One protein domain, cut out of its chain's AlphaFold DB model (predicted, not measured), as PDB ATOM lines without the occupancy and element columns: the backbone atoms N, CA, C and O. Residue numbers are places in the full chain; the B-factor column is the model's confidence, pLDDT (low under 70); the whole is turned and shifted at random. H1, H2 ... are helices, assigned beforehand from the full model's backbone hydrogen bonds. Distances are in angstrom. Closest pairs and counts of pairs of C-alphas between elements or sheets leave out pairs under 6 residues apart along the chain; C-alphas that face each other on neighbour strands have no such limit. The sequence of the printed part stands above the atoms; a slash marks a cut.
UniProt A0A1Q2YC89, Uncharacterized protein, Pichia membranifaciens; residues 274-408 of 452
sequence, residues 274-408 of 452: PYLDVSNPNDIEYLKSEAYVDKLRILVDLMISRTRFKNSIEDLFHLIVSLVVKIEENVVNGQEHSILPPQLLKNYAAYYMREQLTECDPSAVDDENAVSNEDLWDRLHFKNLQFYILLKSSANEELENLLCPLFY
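What this domain is: This is residues 274 to 408 of the 452 residues of an uncharacterized protein of Pichia membranifaciens (UniProt A0A1Q2YC89). What shape do these atoms make? It is an elongated body of helices with H2 in the middle, H1 on one side of it and the hairpin of H6 and H7 on the other, while H3 starts at this body and runs outward along its length. Residues 358 to 364, at the end of H3 and in H4, stick out, and short H5 packs on H3. What is it made of? The printed part has 135 residues with seven named helices, H1 to H7 in chain order, and no named strand, and its class is all helix. How spread out is it? It is compact, with a radius of gyration of the C-alphas of 15.7 A, and spans 53 by 29 by 27 A.

Where its parts are: Where do the first helices lie? After residues 274 to 288, which hold no named element, H1 is residues 289 to 304, 24.5 A long, from C-alpha 289 at (-14.371, -17.775, -29.314). H2 is residues 313 to 330, 25.9 A, and H3 is residues 342 to 360, 27.6 A. What follows? H4 is residues 362 to 365, H5 373 to 377, H6 385 to 393 at 12.1 A, and H7 397 to 407 at 15.8 A, ending at C-alpha 407 at (-38.978, -9.651, -42.765).

How they stand to each other: How does H1 stand to H2? They touch and form a helical hairpin, opposite ways at a steep tilt of 39 degrees, closest at the C-alphas of Tyr 292 and Leu 323, 5.9 A. What does the hub, H3, touch? It touches five helices, among them H5, closest at the C-alphas of Ala 350 and Asn 373, 5.1 A, and H1, closest at those of Met 303 and Tyr 348, 6.1 A. H3 and H4 touch only at the corner, and only just, with 3 pairs of C-alphas within 8 A, the closest those of Thr 358 and Val 365, 6.7 A. Where are H6 and H7? They touch as a helical hairpin at a shallow tilt of 30 degrees, closest at the C-alphas of Leu 391 and Glu 400, 5.4 A; H2 and H6 only just touch, with 3 pairs within 8 A, the closest those of His 318 and Phe 387, 5.7 A. H1 is apart from both H6 and H7. Are the helix backbones whole? Every O i to N i+4 pair is within hydrogen-bond range in H2, H3, H5 and H6, against 10 of 12 in H1 and 4 of 7 in H7, and H4 is too short for such a pair.

The domain as a whole: How large is it, and is it cut? The two C-alphas farthest apart, those of Asn 333 and Ser 363, are 54.0 A apart, and the printed part has no cut. Which link is long? The link from H2 to H3, with 11 residues, is long. Where is confidence low? The mean pLDDT of the printed part is 78.3, and 34 residues are under 70, among them residues 331 to 339 and 358 to 371.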
ATOM      1  N   PRO A 274     -15.199  -5.492 -41.541       82.44
ATOM      2  CA  PRO A 274     -14.258  -6.380 -40.889       82.44
ATOM      3  C   PRO A 274     -15.012  -7.533 -40.231       82.44
ATOM      4  O   PRO A 274     -16.102  -7.349 -39.701       82.44
ATOM      5  N   TYR A 275     -14.411  -8.724 -40.232       84.50
ATOM      6  CA  TYR A 275     -15.020  -9.922 -39.637       84.50
ATOM      7  C   TYR A 275     -16.316 -10.383 -40.315       84.50
ATOM      8  O   TYR A 275     -17.063 -11.166 -39.727       84.50
ATOM      9  N   LEU A 276     -16.581  -9.928 -41.538       81.56
ATOM     10  CA  LEU A 276     -17.607 -10.501 -42.392       81.56
ATOM     11  C   LEU A 276     -16.917 -11.316 -43.486       81.56
ATOM     12  O   LEU A 276     -16.158 -10.766 -44.284       81.56
ATOM     13  N   ASP A 277     -17.154 -12.627 -43.508       69.88
ATOM     14  CA  ASP A 277     -16.612 -13.473 -44.565       69.88
ATOM     15  C   ASP A 277     -17.465 -13.324 -45.831       69.88
ATOM     16  O   ASP A 277     -18.687 -13.480 -45.801       69.88
ATOM     17  N   VAL A 278     -16.806 -13.053 -46.957       57.53
ATOM     18  CA  VAL A 278     -17.442 -12.945 -48.277       57.53
ATOM     19  C   VAL A 278     -17.980 -14.310 -48.734       57.53
ATOM     20  O   VAL A 278     -18.924 -14.361 -49.521       57.53
ATOM     21  N   SER A 279     -17.411 -15.422 -48.244       57.28
ATOM     22  CA  SER A 279     -17.858 -16.779 -48.593       57.28
ATOM     23  C   SER A 279     -19.105 -17.239 -47.835       57.28
ATOM     24  O   SER A 279     -19.913 -17.975 -48.405       57.28
ATOM     25  N   ASN A 280     -19.259 -16.862 -46.561       62.19
ATOM     26  CA  ASN A 280     -20.408 -17.254 -45.748       62.19
ATOM     27  C   ASN A 280     -20.598 -16.317 -44.537       62.19
ATOM     28  O   ASN A 280     -19.949 -16.517 -43.511       62.19
ATOM     29  N   PRO A 281     -21.540 -15.360 -44.584       59.09
ATOM     30  CA  PRO A 281     -21.792 -14.456 -43.459       59.09
ATOM     31  C   PRO A 281     -22.353 -15.169 -42.213       59.09
ATOM     32  O   PRO A 281     -22.378 -14.582 -41.137       59.09
ATOM     33  N   ASN A 282     -22.794 -16.428 -42.346       62.78
ATOM     34  CA  ASN A 282     -23.460 -17.189 -41.283       62.78
ATOM     35  C   ASN A 282     -22.489 -17.985 -40.397       62.78
ATOM     36  O   ASN A 282     -22.872 -18.455 -39.329       62.78
ATOM     37  N   ASP A 283     -21.262 -18.216 -40.861       68.31
ATOM     38  CA  ASP A 283     -20.260 -18.923 -40.075       68.31
ATOM     39  C   ASP A 283     -19.439 -17.871 -39.350       68.31
ATOM     40  O   ASP A 283     -18.630 -17.211 -39.976       68.31
ATOM     41  N   ILE A 284     -19.669 -17.667 -38.055       74.38
ATOM     42  CA  ILE A 284     -18.814 -16.804 -37.226       74.38
ATOM     43  C   ILE A 284     -17.811 -17.615 -36.399       74.38
ATOM     44  O   ILE A 284     -17.034 -17.039 -35.640       74.38
ATOM     45  N   GLU A 285     -17.780 -18.943 -36.542       69.50
ATOM     46  CA  GLU A 285     -16.872 -19.806 -35.778       69.50
ATOM     47  C   GLU A 285     -15.411 -19.573 -36.177       69.50
ATOM     48  O   GLU A 285     -14.503 -19.673 -35.341       69.50
ATOM     49  N   TYR A 286     -15.168 -19.147 -37.422       70.31
ATOM     50  CA  TYR A 286     -13.835 -18.750 -37.884       70.31
ATOM     51  C   TYR A 286     -13.242 -17.580 -37.079       70.31
ATOM     52  O   TYR A 286     -12.017 -17.420 -37.027       70.31
ATOM     53  N   LEU A 287     -14.077 -16.775 -36.410       70.62
ATOM     54  CA  LEU A 287     -13.632 -15.631 -35.621       70.62
ATOM     55  C   LEU A 287     -12.957 -16.032 -34.294       70.62
ATOM     56  O   LEU A 287     -12.329 -15.163 -33.691       70.62
ATOM     57  N   LYS A 288     -12.956 -17.314 -33.895       67.25
ATOM     58  CA  LYS A 288     -12.424 -17.835 -32.616       67.25
ATOM     59  C   LYS A 288     -13.124 -17.244 -31.381       67.25
ATOM     60  O   LYS A 288     -13.278 -16.034 -31.237       67.25
ATOM     61  N   SER A 289     -13.474 -18.110 -30.430       60.81
ATOM     62  CA  SER A 289     -14.371 -17.775 -29.314       60.81
ATOM     63  C   SER A 289     -13.888 -16.688 -28.354       60.81
ATOM     64  O   SER A 289     -14.702 -15.974 -27.780       60.81
ATOM     65  N   GLU A 290     -12.578 -16.523 -28.191       63.75
ATOM     66  CA  GLU A 290     -12.009 -15.644 -27.161       63.75
ATOM     67  C   GLU A 290     -12.135 -14.136 -27.466       63.75
ATOM     68  O   GLU A 290     -11.779 -13.327 -26.615       63.75
ATOM     69  N   ALA A 291     -12.613 -13.733 -28.654       76.81
ATOM     70  CA  ALA A 291     -12.563 -12.333 -29.105       76.81
ATOM     71  C   ALA A 291     -13.903 -11.745 -29.592       76.81
ATOM     72  O   ALA A 291     -13.908 -10.644 -30.145       76.81
ATOM     73  N   TYR A 292     -15.041 -12.427 -29.416       83.94
ATOM     74  CA  TYR A 292     -16.331 -11.940 -29.934       83.94
ATOM     75  C   TYR A 292     -16.732 -10.568 -29.370       83.94
ATOM     76  O   TYR A 292     -17.166  -9.702 -30.127       83.94
ATOM     77  N   VAL A 293     -16.513 -10.337 -28.069       83.38
ATOM     78  CA  VAL A 293     -16.818  -9.058 -27.400       83.38
ATOM     79  C   VAL A 293     -16.020  -7.905 -28.007       83.38
ATOM     80  O   VAL A 293     -16.575  -6.850 -28.312       83.38
ATOM     81  N   ASP A 294     -14.721  -8.103 -28.223       81.44
ATOM     82  CA  ASP A 294     -13.856  -7.078 -28.807       81.44
ATOM     83  C   ASP A 294     -14.232  -6.776 -30.259       81.44
ATOM     84  O   ASP A 294     -14.248  -5.614 -30.664       81.44
ATOM     85  N   LYS A 295     -14.598  -7.806 -31.026       86.31
ATOM     86  CA  LYS A 295     -15.056  -7.659 -32.412       86.31
ATOM     87  C   LYS A 295     -16.361  -6.882 -32.499       86.31
ATOM     88  O   LYS A 295     -16.458  -5.965 -33.311       86.31
ATOM     89  N   LEU A 296     -17.319  -7.190 -31.623       86.88
ATOM     90  CA  LEU A 296     -18.571  -6.446 -31.533       86.88
ATOM     91  C   LEU A 296     -18.317  -4.972 -31.184       86.88
ATOM     92  O   LEU A 296     -18.869  -4.095 -31.841       86.88
ATOM     93  N   ARG A 297     -17.447  -4.684 -30.205       84.12
ATOM     94  CA  ARG A 297     -17.101  -3.301 -29.826       84.12
ATOM     95  C   ARG A 297     -16.472  -2.521 -30.980       84.12
ATOM     96  O   ARG A 297     -16.854  -1.383 -31.216       84.12
ATOM     97  N   ILE A 298     -15.548  -3.139 -31.715       86.62
ATOM     98  CA  ILE A 298     -14.937  -2.530 -32.903       86.62
ATOM     99  C   ILE A 298     -16.004  -2.214 -33.960       86.62
ATOM    100  O   ILE A 298     -16.038  -1.100 -34.471       86.62
ATOM    101  N   LEU A 299     -16.894  -3.162 -34.273       87.56
ATOM    102  CA  LEU A 299     -17.967  -2.946 -35.252       87.56
ATOM    103  C   LEU A 299     -18.917  -1.822 -34.830       87.56
ATOM    104  O   LEU A 299     -19.248  -0.957 -35.641       87.56
ATOM    105  N   VAL A 300     -19.309  -1.798 -33.556       86.12
ATOM    106  CA  VAL A 300     -20.138  -0.736 -32.974       86.12
ATOM    107  C   VAL A 300     -19.464   0.629 -33.113       86.12
ATOM    108  O   VAL A 300     -20.104   1.572 -33.577       86.12
ATOM    109  N   ASP A 301     -18.174   0.740 -32.794       81.00
ATOM    110  CA  ASP A 301     -17.421   1.987 -32.955       81.00
ATOM    111  C   ASP A 301     -17.360   2.444 -34.419       81.00
ATOM    112  O   ASP A 301     -17.498   3.637 -34.703       81.00
ATOM    113  N   LEU A 302     -17.204   1.515 -35.365       83.62
ATOM    114  CA  LEU A 302     -17.227   1.837 -36.795       83.62
ATOM    115  C   LEU A 302     -18.601   2.356 -37.241       83.62
ATOM    116  O   LEU A 302     -18.660   3.317 -38.012       83.62
ATOM    117  N   MET A 303     -19.695   1.782 -36.731       82.19
ATOM    118  CA  MET A 303     -21.059   2.251 -37.008       82.19
ATOM    119  C   MET A 303     -21.343   3.624 -36.388       82.19
ATOM    120  O   MET A 303     -21.941   4.477 -37.044       82.19
ATOM    121  N   ILE A 304     -20.892   3.870 -35.152       80.56
ATOM    122  CA  ILE A 304     -21.010   5.182 -34.488       80.56
ATOM    123  C   ILE A 304     -20.270   6.250 -35.299       80.56
ATOM    124  O   ILE A 304     -20.803   7.339 -35.522       80.56
ATOM    125  N   SER A 305     -19.083   5.909 -35.801       73.12
ATOM    126  CA  SER A 305     -18.279   6.761 -36.682       73.12
ATOM    127  C   SER A 305     -18.853   6.909 -38.095       73.12
ATOM    128  O   SER A 305     -18.256   7.601 -38.914       73.12
ATOM    129  N   ARG A 306     -20.011   6.292 -38.389       77.50
ATOM    130  CA  ARG A 306     -20.662   6.296 -39.709       77.50
ATOM    131  C   ARG A 306     -19.723   5.818 -40.814       77.50
ATOM    132  O   ARG A 306     -19.671   6.390 -41.896       77.50
ATOM    133  N   THR A 307     -18.960   4.769 -40.523       79.94
ATOM    134  CA  THR A 307     -18.108   4.124 -41.523       79.94
ATOM    135  C   THR A 307     -18.988   3.527 -42.606       79.94
ATOM    136  O   THR A 307     -19.930   2.798 -42.303       79.94
ATOM    137  N   ARG A 308     -18.687   3.820 -43.868       82.00
ATOM    138  CA  ARG A 308     -19.446   3.292 -44.992       82.00
ATOM    139  C   ARG A 308     -18.963   1.884 -45.342       82.00
ATOM    140  O   ARG A 308     -17.829   1.713 -45.784       82.00
ATOM    141  N   PHE A 309     -19.818   0.879 -45.176       86.56
ATOM    142  CA  PHE A 309     -19.512  -0.497 -45.582       86.56
ATOM    143  C   PHE A 309     -20.035  -0.814 -46.993       86.56
ATOM    144  O   PHE A 309     -21.106  -0.352 -47.382       86.56
ATOM    145  N   LYS A 310     -19.297  -1.637 -47.748       84.88
ATOM    146  CA  LYS A 310     -19.715  -2.197 -49.047       84.88
ATOM    147  C   LYS A 310     -20.806  -3.257 -48.902       84.88
ATOM    148  O   LYS A 310     -21.582  -3.470 -49.828       84.88
ATOM    149  N   ASN A 311     -20.823  -3.959 -47.772       87.38
ATOM    150  CA  ASN A 311     -21.731  -5.075 -47.531       87.38
ATOM    151  C   ASN A 311     -23.182  -4.604 -47.406       87.38
ATOM    152  O   ASN A 311     -23.456  -3.440 -47.094       87.38
ATOM    153  N   SER A 312     -24.117  -5.523 -47.655       89.38
ATOM    154  CA  SER A 312     -25.530  -5.232 -47.451       89.38
ATOM    155  C   SER A 312     -25.790  -4.971 -45.970       89.38
ATOM    156  O   SER A 312     -25.168  -5.577 -45.095       89.38
ATOM    157  N   ILE A 313     -26.724  -4.070 -45.675       90.94
ATOM    158  CA  ILE A 313     -27.113  -3.796 -44.291       90.94
ATOM    159  C   ILE A 313     -27.647  -5.040 -43.570       90.94
ATOM    160  O   ILE A 313     -27.418  -5.203 -42.373       90.94
ATOM    161  N   GLU A 314     -28.285  -5.943 -44.313       91.81
ATOM    162  CA  GLU A 314     -28.752  -7.228 -43.807       91.81
ATOM    163  C   GLU A 314     -27.588  -8.110 -43.330       91.81
ATOM    164  O   GLU A 314     -27.635  -8.617 -42.212       91.81
ATOM    165  N   ASP A 315     -26.506  -8.230 -44.109       90.12
ATOM    166  CA  ASP A 315     -25.327  -9.017 -43.713       90.12
ATOM    167  C   ASP A 315     -24.608  -8.404 -42.504       90.12
ATOM    168  O   ASP A 315     -24.139  -9.123 -41.619       90.12
ATOM    169  N   LEU A 316     -24.540  -7.069 -42.442       90.56
ATOM    170  CA  LEU A 316     -23.973  -6.357 -41.294       90.56
ATOM    171  C   LEU A 316     -24.755  -6.666 -40.016       90.56
ATOM    172  O   LEU A 316     -24.164  -6.984 -38.985       90.56
ATOM    173  N   PHE A 317     -26.084  -6.579 -40.082       92.81
ATOM    174  CA  PHE A 317     -26.942  -6.835 -38.929       92.81
ATOM    175  C   PHE A 317     -26.913  -8.305 -38.540       92.81
ATOM    176  O   PHE A 317     -26.852  -8.610 -37.350       92.81
ATOM    177  N   HIS A 318     -26.858  -9.206 -39.517       91.50
ATOM    178  CA  HIS A 318     -26.699 -10.625 -39.253       91.50
ATOM    179  C   HIS A 318     -25.402 -10.924 -38.491       91.50
ATOM    180  O   HIS A 318     -25.441 -11.607 -37.466       91.50
ATOM    181  N   LEU A 319     -24.262 -10.367 -38.913       90.44
ATOM    182  CA  LEU A 319     -22.993 -10.532 -38.195       90.44
ATOM    183  C   LEU A 319     -23.071  -9.999 -36.763       90.44
ATOM    184  O   LEU A 319     -22.633 -10.670 -35.830       90.44
ATOM    185  N   ILE A 320     -23.637  -8.805 -36.584       90.75
ATOM    186  CA  ILE A 320     -23.783  -8.189 -35.266       90.75
ATOM    187  C   ILE A 320     -24.624  -9.081 -34.353       90.75
ATOM    188  O   ILE A 320     -24.177  -9.409 -33.259       90.75
ATOM    189  N   VAL A 321     -25.795  -9.532 -34.809       91.12
ATOM    190  CA  VAL A 321     -26.666 -10.426 -34.029       91.12
ATOM    191  C   VAL A 321     -25.961 -11.746 -33.727       91.12
ATOM    192  O   VAL A 321     -25.989 -12.202 -32.589       91.12
ATOM    193  N   SER A 322     -25.246 -12.320 -34.696       89.81
ATOM    194  CA  SER A 322     -24.473 -13.551 -34.492       89.81
ATOM    195  C   SER A 322     -23.418 -13.384 -33.392       89.81
ATOM    196  O   SER A 322     -23.277 -14.249 -32.526       89.81
ATOM    197  N   LEU A 323     -22.704 -12.253 -33.376       88.88
ATOM    198  CA  LEU A 323     -21.743 -11.933 -32.320       88.88
ATOM    199  C   LEU A 323     -22.428 -11.774 -30.960       88.88
ATOM    200  O   LEU A 323     -21.917 -12.306 -29.980       88.88
ATOM    201  N   VAL A 324     -23.574 -11.085 -30.895       88.38
ATOM    202  CA  VAL A 324     -24.351 -10.925 -29.653       88.38
ATOM    203  C   VAL A 324     -24.748 -12.289 -29.091       88.38
ATOM    204  O   VAL A 324     -24.432 -12.575 -27.938       88.38
ATOM    205  N   VAL A 325     -25.333 -13.160 -29.920       87.88
ATOM    206  CA  VAL A 325     -25.733 -14.521 -29.528       87.88
ATOM    207  C   VAL A 325     -24.537 -15.304 -28.990       87.88
ATOM    208  O   VAL A 325     -24.613 -15.892 -27.913       87.88
ATOM    209  N   LYS A 326     -23.381 -15.267 -29.670       86.50
ATOM    210  CA  LYS A 326     -22.179 -15.958 -29.174       86.50
ATOM    211  C   LYS A 326     -21.604 -15.361 -27.905       86.50
ATOM    212  O   LYS A 326     -21.030 -16.102 -27.110       86.50
ATOM    213  N   ILE A 327     -21.703 -14.054 -27.698       83.75
ATOM    214  CA  ILE A 327     -21.289 -13.444 -26.434       83.75
ATOM    215  C   ILE A 327     -22.194 -13.967 -25.318       83.75
ATOM    216  O   ILE A 327     -21.679 -14.468 -24.326       83.75
ATOM    217  N   GLU A 328     -23.511 -13.943 -25.514       83.00
ATOM    218  CA  GLU A 328     -24.491 -14.420 -24.534       83.00
ATOM    219  C   GLU A 328     -24.328 -15.920 -24.216       83.00
ATOM    220  O   GLU A 328     -24.317 -16.291 -23.044       83.00
ATOM    221  N   GLU A 329     -24.089 -16.774 -25.221       81.69
ATOM    222  CA  GLU A 329     -23.793 -18.206 -25.031       81.69
ATOM    223  C   GLU A 329     -22.545 -18.453 -24.158       81.69
ATOM    224  O   GLU A 329     -22.493 -19.416 -23.389       81.69
ATOM    225  N   ASN A 330     -21.519 -17.603 -24.279       73.31
ATOM    226  CA  ASN A 330     -20.241 -17.772 -23.579       73.31
ATOM    227  C   ASN A 330     -20.232 -17.172 -22.160       73.31
ATOM    228  O   ASN A 330     -19.276 -17.381 -21.404       73.31
ATOM    229  N   VAL A 331     -21.284 -16.458 -21.753       68.19
ATOM    230  CA  VAL A 331     -21.383 -15.824 -20.430       68.19
ATOM    231  C   VAL A 331     -21.847 -16.856 -19.401       68.19
ATOM    232  O   VAL A 331     -22.992 -16.898 -18.969       68.19
ATOM    233  N   VAL A 332     -20.918 -17.705 -18.958       49.69
ATOM    234  CA  VAL A 332     -21.196 -18.752 -17.954       49.69
ATOM    235  C   VAL A 332     -21.196 -18.208 -16.509       49.69
ATOM    236  O   VAL A 332     -21.636 -18.899 -15.599       49.69
ATOM    237  N   ASN A 333     -20.767 -16.959 -16.262       43.28
ATOM    238  CA  ASN A 333     -20.611 -16.404 -14.901       43.28
ATOM    239  C   ASN A 333     -21.122 -14.956 -14.701       43.28
ATOM    240  O   ASN A 333     -20.688 -14.275 -13.774       43.28
ATOM    241  N   GLY A 334     -22.050 -14.472 -15.534       47.84
ATOM    242  CA  GLY A 334     -22.835 -13.261 -15.232       47.84
ATOM    243  C   GLY A 334     -22.074 -11.926 -15.163       47.84
ATOM    244  O   GLY A 334     -22.505 -11.039 -14.431       47.84
ATOM    245  N   GLN A 335     -20.955 -11.765 -15.880       48.75
ATOM    246  CA  GLN A 335     -20.181 -10.509 -15.859       48.75
ATOM    247  C   GLN A 335     -20.134  -9.729 -17.176       48.75
ATOM    248  O   GLN A 335     -19.702  -8.579 -17.153       48.75
ATOM    249  N   GLU A 336     -20.623 -10.263 -18.297       48.06
ATOM    250  CA  GLU A 336     -20.644  -9.513 -19.558       48.06
ATOM    251  C   GLU A 336     -21.998  -9.664 -20.249       48.06
ATOM    252  O   GLU A 336     -22.338 -10.720 -20.760       48.06
ATOM    253  N   HIS A 337     -22.790  -8.597 -20.257       50.78
ATOM    254  CA  HIS A 337     -23.928  -8.487 -21.163       50.78
ATOM    255  C   HIS A 337     -23.491  -7.668 -22.371       50.78
ATOM    256  O   HIS A 337     -22.904  -6.591 -22.232       50.78
ATOM    257  N   SER A 338     -23.777  -8.183 -23.561       55.47
ATOM    258  CA  SER A 338     -23.682  -7.403 -24.784       55.47
ATOM    259  C   SER A 338     -24.844  -6.410 -24.810       55.47
ATOM    260  O   SER A 338     -25.977  -6.793 -25.080       55.47
ATOM    261  N   ILE A 339     -24.577  -5.132 -24.536       58.22
ATOM    262  CA  ILE A 339     -25.565  -4.070 -24.747       58.22
ATOM    263  C   ILE A 339     -25.298  -3.477 -26.126       58.22
ATOM    264  O   ILE A 339     -24.438  -2.609 -26.277       58.22
ATOM    265  N   LEU A 340     -26.025  -3.960 -27.132       70.06
ATOM    266  CA  LEU A 340     -26.149  -3.279 -28.415       70.06
ATOM    267  C   LEU A 340     -27.384  -2.372 -28.339       70.06
ATOM    268  O   LEU A 340     -28.496  -2.891 -28.332       70.06
ATOM    269  N   PRO A 341     -27.244  -1.037 -28.290       73.94
ATOM    270  CA  PRO A 341     -28.407  -0.161 -28.224       73.94
ATOM    271  C   PRO A 341     -29.229  -0.272 -29.522       73.94
ATOM    272  O   PRO A 341     -28.681   0.034 -30.585       73.94
ATOM    273  N   PRO A 342     -30.534  -0.605 -29.485       77.94
ATOM    274  CA  PRO A 342     -31.383  -0.686 -30.685       77.94
ATOM    275  C   PRO A 342     -31.322   0.561 -31.570       77.94
ATOM    276  O   PRO A 342     -31.300   0.493 -32.800       77.94
ATOM    277  N   GLN A 343     -31.228   1.729 -30.929       82.12
ATOM    278  CA  GLN A 343     -31.157   3.011 -31.616       82.12
ATOM    279  C   GLN A 343     -29.898   3.152 -32.484       82.12
ATOM    280  O   GLN A 343     -29.925   3.875 -33.478       82.12
ATOM    281  N   LEU A 344     -28.799   2.470 -32.140       84.81
ATOM    282  CA  LEU A 344     -27.589   2.470 -32.957       84.81
ATOM    283  C   LEU A 344     -27.853   1.827 -34.321       84.81
ATOM    284  O   LEU A 344     -27.482   2.412 -35.339       84.81
ATOM    285  N   LEU A 345     -28.529   0.673 -34.340       87.44
ATOM    286  CA  LEU A 345     -28.889  -0.024 -35.575       87.44
ATOM    287  C   LEU A 345     -29.790   0.855 -36.445       87.44
ATOM    288  O   LEU A 345     -29.473   1.083 -37.609       87.44
ATOM    289  N   LYS A 346     -30.841   1.444 -35.862       87.19
ATOM    290  CA  LYS A 346     -31.728   2.380 -36.573       87.19
ATOM    291  C   LYS A 346     -30.980   3.579 -37.155       87.19
ATOM    292  O   LYS A 346     -31.156   3.927 -38.321       87.19
ATOM    293  N   ASN A 347     -30.119   4.211 -36.356       85.44
ATOM    294  CA  ASN A 347     -29.356   5.382 -36.784       85.44
ATOM    295  C   ASN A 347     -28.381   5.046 -37.916       85.44
ATOM    296  O   ASN A 347     -28.261   5.818 -38.869       85.44
ATOM    297  N   TYR A 348     -27.691   3.909 -37.815       86.50
ATOM    298  CA  TYR A 348     -26.777   3.459 -38.855       86.50
ATOM    299  C   TYR A 348     -27.528   3.060 -40.128       86.50
ATOM    300  O   TYR A 348     -27.088   3.393 -41.224       86.50
ATOM    301  N   ALA A 349     -28.696   2.435 -40.003       89.81
ATOM    302  CA  ALA A 349     -29.527   2.101 -41.148       89.81
ATOM    303  C   ALA A 349     -30.024   3.337 -41.898       89.81
ATOM    304  O   ALA A 349     -29.921   3.411 -43.119       89.81
ATOM    305  N   ALA A 350     -30.479   4.351 -41.162       86.56
ATOM    306  CA  ALA A 350     -30.851   5.630 -41.747       86.56
ATOM    307  C   ALA A 350     -29.658   6.312 -42.442       86.56
ATOM    308  O   ALA A 350     -29.828   6.915 -43.498       86.56
ATOM    309  N   TYR A 351     -28.451   6.216 -41.876       85.88
ATOM    310  CA  TYR A 351     -27.232   6.670 -42.547       85.88
ATOM    311  C   TYR A 351     -26.995   5.899 -43.857       85.88
ATOM    312  O   TYR A 351     -26.918   6.519 -44.913       85.88
ATOM    313  N   TYR A 352     -26.986   4.567 -43.810       87.00
ATOM    314  CA  TYR A 352     -26.770   3.700 -44.971       87.00
ATOM    315  C   TYR A 352     -27.760   3.977 -46.114       87.00
ATOM    316  O   TYR A 352     -27.361   4.117 -47.268       87.00
ATOM    317  N   MET A 353     -29.049   4.125 -45.795       84.69
ATOM    318  CA  MET A 353     -30.090   4.410 -46.786       84.69
ATOM    319  C   MET A 353     -29.941   5.799 -47.419       84.69
ATOM    320  O   MET A 353     -30.187   5.957 -48.613       84.69
ATOM    321  N   ARG A 354     -29.509   6.814 -46.655       80.94
ATOM    322  CA  ARG A 354     -29.221   8.151 -47.211       80.94
ATOM    323  C   ARG A 354     -28.058   8.123 -48.193       80.94
ATOM    324  O   ARG A 354     -28.141   8.763 -49.239       80.94
ATOM    325  N   GLU A 355     -27.007   7.373 -47.878       77.25
ATOM    326  CA  GLU A 355     -25.870   7.209 -48.785       77.25
ATOM    327  C   GLU A 355     -26.309   6.530 -50.090       77.25
ATOM    328  O   GLU A 355     -26.015   7.040 -51.167       77.25
ATOM    329  N   GLN A 356     -27.112   5.459 -50.019       75.12
ATOM    330  CA  GLN A 356     -27.649   4.807 -51.224       75.12
ATOM    331  C   GLN A 356     -28.505   5.746 -52.089       75.12
ATOM    332  O   GLN A 356     -28.388   5.733 -53.315       75.12
ATOM    333  N   LEU A 357     -29.352   6.577 -51.470       72.00
ATOM    334  CA  LEU A 357     -30.158   7.568 -52.191       72.00
ATOM    335  C   LEU A 357     -29.279   8.608 -52.899       72.00
ATOM    336  O   LEU A 357     -29.538   8.935 -54.053       72.00
ATOM    337  N   THR A 358     -28.219   9.066 -52.229       67.50
ATOM    338  CA  THR A 358     -27.260  10.042 -52.772       67.50
ATOM    339  C   THR A 358     -26.512   9.488 -53.989       67.50
ATOM    340  O   THR A 358     -26.238  10.227 -54.933       67.50
ATOM    341  N   GLU A 359     -26.214   8.186 -54.007       62.94
ATOM    342  CA  GLU A 359     -25.592   7.526 -55.164       62.94
ATOM    343  C   GLU A 359     -26.543   7.329 -56.344       62.94
ATOM    344  O   GLU A 359     -26.117   7.405 -57.497       62.94
ATOM    345  N   CYS A 360     -27.819   7.055 -56.070       59.53
ATOM    346  CA  CYS A 360     -28.807   6.789 -57.114       59.53
ATOM    347  C   CYS A 360     -29.313   8.074 -57.781       59.53
ATOM    348  O   CYS A 360     -29.570   8.068 -58.986       59.53
ATOM    349  N   ASP A 361     -29.454   9.162 -57.020       56.59
ATOM    350  CA  ASP A 361     -29.871  10.465 -57.531       56.59
ATOM    351  C   ASP A 361     -29.237  11.609 -56.714       56.59
ATOM    352  O   ASP A 361     -29.771  12.018 -55.679       56.59
ATOM    353  N   PRO A 362     -28.118  12.184 -57.192       57.25
ATOM    354  CA  PRO A 362     -27.442  13.291 -56.520       57.25
ATOM    355  C   PRO A 362     -28.313  14.548 -56.383       57.25
ATOM    356  O   PRO A 362     -28.012  15.406 -55.557       57.25
ATOM    357  N   SER A 363     -29.370  14.677 -57.196       52.84
ATOM    358  CA  SER A 363     -30.286  15.823 -57.181       52.84
ATOM    359  C   SER A 363     -31.430  15.681 -56.172       52.84
ATOM    360  O   SER A 363     -32.052  16.677 -55.817       52.84
ATOM    361  N   ALA A 364     -31.653  14.477 -55.632       52.56
ATOM    362  CA  ALA A 364     -32.676  14.207 -54.619       52.56
ATOM    363  C   ALA A 364     -32.304  14.706 -53.206       52.56
ATOM    364  O   ALA A 364     -33.116  14.613 -52.286       52.56
ATOM    365  N   VAL A 365     -31.082  15.219 -53.017       50.44
ATOM    366  CA  VAL A 365     -30.573  15.718 -51.725       50.44
ATOM    367  C   VAL A 365     -30.836  17.222 -51.537       50.44
ATOM    368  O   VAL A 365     -30.778  17.712 -50.410       50.44
ATOM    369  N   ASP A 366     -31.165  17.946 -52.613       46.09
ATOM    370  CA  ASP A 366     -31.457  19.389 -52.573       46.09
ATOM    371  C   ASP A 366     -32.916  19.709 -52.187       46.09
ATOM    372  O   ASP A 366     -33.234  20.861 -51.888       46.09
ATOM    373  N   ASP A 367     -33.800  18.707 -52.133       45.00
ATOM    374  CA  ASP A 367     -35.155  18.888 -51.613       45.00
ATOM    375  C   ASP A 367     -35.146  18.782 -50.080       45.00
ATOM    376  O   ASP A 367     -34.950  17.712 -49.503       45.00
ATOM    377  N   GLU A 368     -35.424  19.902 -49.407       42.97
ATOM    378  CA  GLU A 368     -35.538  20.087 -47.946       42.97
ATOM    379  C   GLU A 368     -36.588  19.196 -47.234       42.97
ATOM    380  O   GLU A 368     -36.912  19.411 -46.064       42.97
ATOM    381  N   ASN A 369     -37.111  18.156 -47.882       48.06
ATOM    382  CA  ASN A 369     -37.872  17.118 -47.201       48.06
ATOM    383  C   ASN A 369     -36.895  16.167 -46.512       48.06
ATOM    384  O   ASN A 369     -36.542  15.113 -47.039       48.06
ATOM    385  N   ALA A 370     -36.458  16.549 -45.311       57.72
ATOM    386  CA  ALA A 370     -35.686  15.694 -44.422       57.72
ATOM    387  C   ALA A 370     -36.463  14.395 -44.141       57.72
ATOM    388  O   ALA A 370     -37.273  14.336 -43.217       57.72
ATOM    389  N   VAL A 371     -36.230  13.358 -44.952       67.44
ATOM    390  CA  VAL A 371     -36.783  12.020 -44.730       67.44
ATOM    391  C   VAL A 371     -36.352  11.582 -43.332       67.44
ATOM    392  O   VAL A 371     -35.150  11.582 -43.009       67.44
ATOM    393  N   SER A 372     -37.334  11.290 -42.477       79.81
ATOM    394  CA  SER A 372     -37.057  10.961 -41.084       79.81
ATOM    395  C   SER A 372     -36.299   9.633 -40.997       79.81
ATOM    396  O   SER A 372     -36.346   8.807 -41.908       79.81
ATOM    397  N   ASN A 373     -35.556   9.418 -39.906       79.25
ATOM    398  CA  ASN A 373     -34.853   8.143 -39.715       79.25
ATOM    399  C   ASN A 373     -35.831   6.955 -39.662       79.25
ATOM    400  O   ASN A 373     -35.460   5.874 -40.100       79.25
ATOM    401  N   GLU A 374     -37.049   7.159 -39.151       82.00
ATOM    402  CA  GLU A 374     -38.073   6.108 -39.091       82.00
ATOM    403  C   GLU A 374     -38.615   5.795 -40.494       82.00
ATOM    404  O   GLU A 374     -38.659   4.633 -40.872       82.00
ATOM    405  N   ASP A 375     -38.863   6.806 -41.338       83.00
ATOM    406  CA  ASP A 375     -39.283   6.561 -42.730       83.00
ATOM    407  C   ASP A 375     -38.229   5.782 -43.535       83.00
ATOM    408  O   ASP A 375     -38.559   5.074 -44.485       83.00
ATOM    409  N   LEU A 376     -36.941   5.954 -43.213       85.31
ATOM    410  CA  LEU A 376     -35.849   5.198 -43.836       85.31
ATOM    411  C   LEU A 376     -35.742   3.778 -43.282       85.31
ATOM    412  O   LEU A 376     -35.385   2.872 -44.031       85.31
ATOM    413  N   TRP A 377     -36.042   3.593 -41.997       87.75
ATOM    414  CA  TRP A 377     -36.096   2.283 -41.356       87.75
ATOM    415  C   TRP A 377     -37.213   1.422 -41.945       87.75
ATOM    416  O   TRP A 377     -36.965   0.283 -42.328       87.75
ATOM    417  N   ASP A 378     -38.399   1.999 -42.130       85.12
ATOM    418  CA  ASP A 378     -39.579   1.302 -42.657       85.12
ATOM    419  C   ASP A 378     -39.427   0.860 -44.126       85.12
ATOM    420  O   ASP A 378     -40.203   0.050 -44.627       85.12
ATOM    421  N   ARG A 379     -38.413   1.377 -44.835       84.56
ATOM    422  CA  ARG A 379     -38.060   0.966 -46.207       84.56
ATOM    423  C   ARG A 379     -37.131  -0.246 -46.260       84.56
ATOM    424  O   ARG A 379     -36.811  -0.709 -47.356       84.56
ATOM    425  N   LEU A 380     -36.625  -0.712 -45.120       88.00
ATOM    426  CA  LEU A 380     -35.726  -1.858 -45.061       88.00
ATOM    427  C   LEU A 380     -36.522  -3.155 -45.136       88.00
ATOM    428  O   LEU A 380     -37.517  -3.335 -44.437       88.00
ATOM    429  N   HIS A 381     -36.027  -4.079 -45.951       89.75
ATOM    430  CA  HIS A 381     -36.630  -5.389 -46.131       89.75
ATOM    431  C   HIS A 381     -35.550  -6.464 -46.116       89.75
ATOM    432  O   HIS A 381     -34.604  -6.410 -46.907       89.75
ATOM    433  N   PHE A 382     -35.702  -7.434 -45.219       92.06
ATOM    434  CA  PHE A 382     -34.789  -8.561 -45.048       92.06
ATOM    435  C   PHE A 382     -35.396  -9.850 -45.603       92.06
ATOM    436  O   PHE A 382     -36.612 -10.048 -45.581       92.06
ATOM    437  N   LYS A 383     -34.542 -10.716 -46.147       91.12
ATOM    438  CA  LYS A 383     -34.909 -11.979 -46.807       91.12
ATOM    439  C   LYS A 383     -33.954 -13.142 -46.527       91.12
ATOM    440  O   LYS A 383     -34.141 -14.245 -47.038       91.12
ATOM    441  N   ASN A 384     -32.912 -12.925 -45.736       90.50
ATOM    442  CA  ASN A 384     -31.955 -13.948 -45.362       90.50
ATOM    443  C   ASN A 384     -32.599 -14.925 -44.368       90.50
ATOM    444  O   ASN A 384     -32.773 -14.634 -43.186       90.50
ATOM    445  N   LEU A 385     -32.910 -16.124 -44.861       90.06
ATOM    446  CA  LEU A 385     -33.473 -17.223 -44.079       90.06
ATOM    447  C   LEU A 385     -32.675 -17.545 -42.810       90.06
ATOM    448  O   LEU A 385     -33.262 -17.786 -41.762       90.06
ATOM    449  N   GLN A 386     -31.344 -17.615 -42.914       89.50
ATOM    450  CA  GLN A 386     -30.506 -17.977 -41.769       89.50
ATOM    451  C   GLN A 386     -30.586 -16.909 -40.687       89.50
ATOM    452  O   GLN A 386     -30.651 -17.244 -39.507       89.50
ATOM    453  N   PHE A 387     -30.657 -15.647 -41.103       91.56
ATOM    454  CA  PHE A 387     -30.793 -14.535 -40.184       91.56
ATOM    455  C   PHE A 387     -32.146 -14.553 -39.461       91.56
ATOM    456  O   PHE A 387     -32.188 -14.402 -38.243       91.56
ATOM    457  N   TYR A 388     -33.240 -14.820 -40.184       92.62
ATOM    458  CA  TYR A 388     -34.566 -14.951 -39.575       92.62
ATOM    459  C   TYR A 388     -34.632 -16.100 -38.558       92.62
ATOM    460  O   TYR A 388     -35.104 -15.905 -37.441       92.62
ATOM    461  N   ILE A 389     -34.096 -17.276 -38.911       91.25
ATOM    462  CA  ILE A 389     -34.031 -18.418 -37.986       91.25
ATOM    463  C   ILE A 389     -33.214 -18.048 -36.743       91.25
ATOM    464  O   ILE A 389     -33.687 -18.273 -35.637       91.25
ATOM    465  N   LEU A 390     -32.035 -17.436 -36.909       90.75
ATOM    466  CA  LEU A 390     -31.179 -17.020 -35.793       90.75
ATOM    467  C   LEU A 390     -31.904 -16.068 -34.829       90.75
ATOM    468  O   LEU A 390     -31.801 -16.236 -33.613       90.75
ATOM    469  N   LEU A 391     -32.639 -15.088 -35.370       92.62
ATOM    470  CA  LEU A 391     -33.424 -14.145 -34.573       92.62
ATOM    471  C   LEU A 391     -34.480 -14.867 -33.732       92.62
ATOM    472  O   LEU A 391     -34.576 -14.604 -32.539       92.62
ATOM    473  N   LYS A 392     -35.220 -15.806 -34.329       92.75
ATOM    474  CA  LYS A 392     -36.297 -16.547 -33.654       92.75
ATOM    475  C   LYS A 392     -35.799 -17.629 -32.695       92.75
ATOM    476  O   LYS A 392     -36.480 -17.940 -31.725       92.75
ATOM    477  N   SER A 393     -34.647 -18.242 -32.967       89.50
ATOM    478  CA  SER A 393     -34.172 -19.401 -32.203       89.50
ATOM    479  C   SER A 393     -33.227 -19.049 -31.061       89.50
ATOM    480  O   SER A 393     -33.059 -19.852 -30.142       89.50
ATOM    481  N   SER A 394     -32.494 -17.937 -31.168       87.69
ATOM    482  CA  SER A 394     -31.302 -17.726 -30.334       87.69
ATOM    483  C   SER A 394     -31.010 -16.277 -29.965       87.69
ATOM    484  O   SER A 394     -30.274 -16.064 -29.005       87.69
ATOM    485  N   ALA A 395     -31.540 -15.290 -30.692       86.44
ATOM    486  CA  ALA A 395     -31.385 -13.893 -30.301       86.44
ATOM    487  C   ALA A 395     -32.249 -13.553 -29.079       86.44
ATOM    488  O   ALA A 395     -33.231 -14.226 -28.768       86.44
ATOM    489  N   ASN A 396     -31.877 -12.485 -28.378       86.94
ATOM    490  CA  ASN A 396     -32.691 -11.954 -27.295       86.94
ATOM    491  C   ASN A 396     -33.969 -11.267 -27.822       86.94
ATOM    492  O   ASN A 396     -34.034 -10.805 -28.963       86.94
ATOM    493  N   GLU A 397     -34.975 -11.163 -26.950       87.38
ATOM    494  CA  GLU A 397     -36.308 -10.634 -27.272       87.38
ATOM    495  C   GLU A 397     -36.271  -9.187 -27.806       87.38
ATOM    496  O   GLU A 397     -37.092  -8.796 -28.634       87.38
ATOM    497  N   GLU A 398     -35.307  -8.370 -27.367       87.25
ATOM    498  CA  GLU A 398     -35.164  -6.983 -27.828       87.25
ATOM    499  C   GLU A 398     -34.743  -6.916 -29.307       87.25
ATOM    500  O   GLU A 398     -35.315  -6.142 -30.078       87.25
ATOM    501  N   LEU A 399     -33.783  -7.751 -29.720       88.94
ATOM    502  CA  LEU A 399     -33.340  -7.850 -31.113       88.94
ATOM    503  C   LEU A 399     -34.391  -8.505 -32.005       88.94
ATOM    504  O   LEU A 399     -34.591  -8.048 -33.131       88.94
ATOM    505  N   GLU A 400     -35.076  -9.532 -31.500       91.38
ATOM    506  CA  GLU A 400     -36.189 -10.172 -32.200       91.38
ATOM    507  C   GLU A 400     -37.287  -9.144 -32.515       91.38
ATOM    508  O   GLU A 400     -37.621  -8.928 -33.682       91.38
ATOM    509  N   ASN A 401     -37.774  -8.426 -31.499       91.06
ATOM    510  CA  ASN A 401     -38.821  -7.415 -31.654       91.06
ATOM    511  C   ASN A 401     -38.414  -6.260 -32.577       91.06
ATOM    512  O   ASN A 401     -39.261  -5.679 -33.255       91.06
ATOM    513  N   LEU A 402     -37.127  -5.904 -32.602       91.12
ATOM    514  CA  LEU A 402     -36.618  -4.830 -33.449       91.12
ATOM    515  C   LEU A 402     -36.484  -5.248 -34.920       91.12
ATOM    516  O   LEU A 402     -36.793  -4.449 -35.802       91.12
ATOM    517  N   LEU A 403     -35.968  -6.452 -35.188       93.31
ATOM    518  CA  LEU A 403     -35.477  -6.845 -36.515       93.31
ATOM    519  C   LEU A 403     -36.411  -7.797 -37.266       93.31
ATOM    520  O   LEU A 403     -36.474  -7.713 -38.493       93.31
ATOM    521  N   CYS A 404     -37.171  -8.656 -36.578       92.44
ATOM    522  CA  CYS A 404     -38.141  -9.545 -37.226       92.44
ATOM    523  C   CYS A 404     -39.193  -8.798 -38.066       92.44
ATOM    524  O   CYS A 404     -39.476  -9.264 -39.172       92.44
ATOM    525  N   PRO A 405     -39.708  -7.615 -37.655       92.38
ATOM    526  CA  PRO A 405     -40.630  -6.841 -38.487       92.38
ATOM    527  C   PRO A 405     -40.111  -6.502 -39.890       92.38
ATOM    528  O   PRO A 405     -40.909  -6.369 -40.810       92.38
ATOM    529  N   LEU A 406     -38.790  -6.422 -40.091       92.06
ATOM    530  CA  LEU A 406     -38.189  -6.136 -41.402       92.06
ATOM    531  C   LEU A 406     -38.317  -7.304 -42.397       92.06
ATOM    532  O   LEU A 406     -38.118  -7.123 -43.600       92.06
ATOM    533  N   PHE A 407     -38.654  -8.502 -41.920       91.25
ATOM    534  CA  PHE A 407     -38.978  -9.651 -42.765       91.25
ATOM    535  C   PHE A 407     -40.454  -9.664 -43.175       91.25
ATOM    536  O   PHE A 407     -40.804 -10.291 -44.171       91.25
ATOM    537  N   TYR A 408     -41.328  -8.968 -42.446       88.38
ATOM    538  CA  TYR A 408     -42.767  -9.020 -42.683       88.38
ATOM    539  C   TYR A 408     -43.127  -8.107 -43.850       88.38
ATOM    540  O   TYR A 408     -43.064  -6.882 -43.757       88.38
TER     541      TYR A 408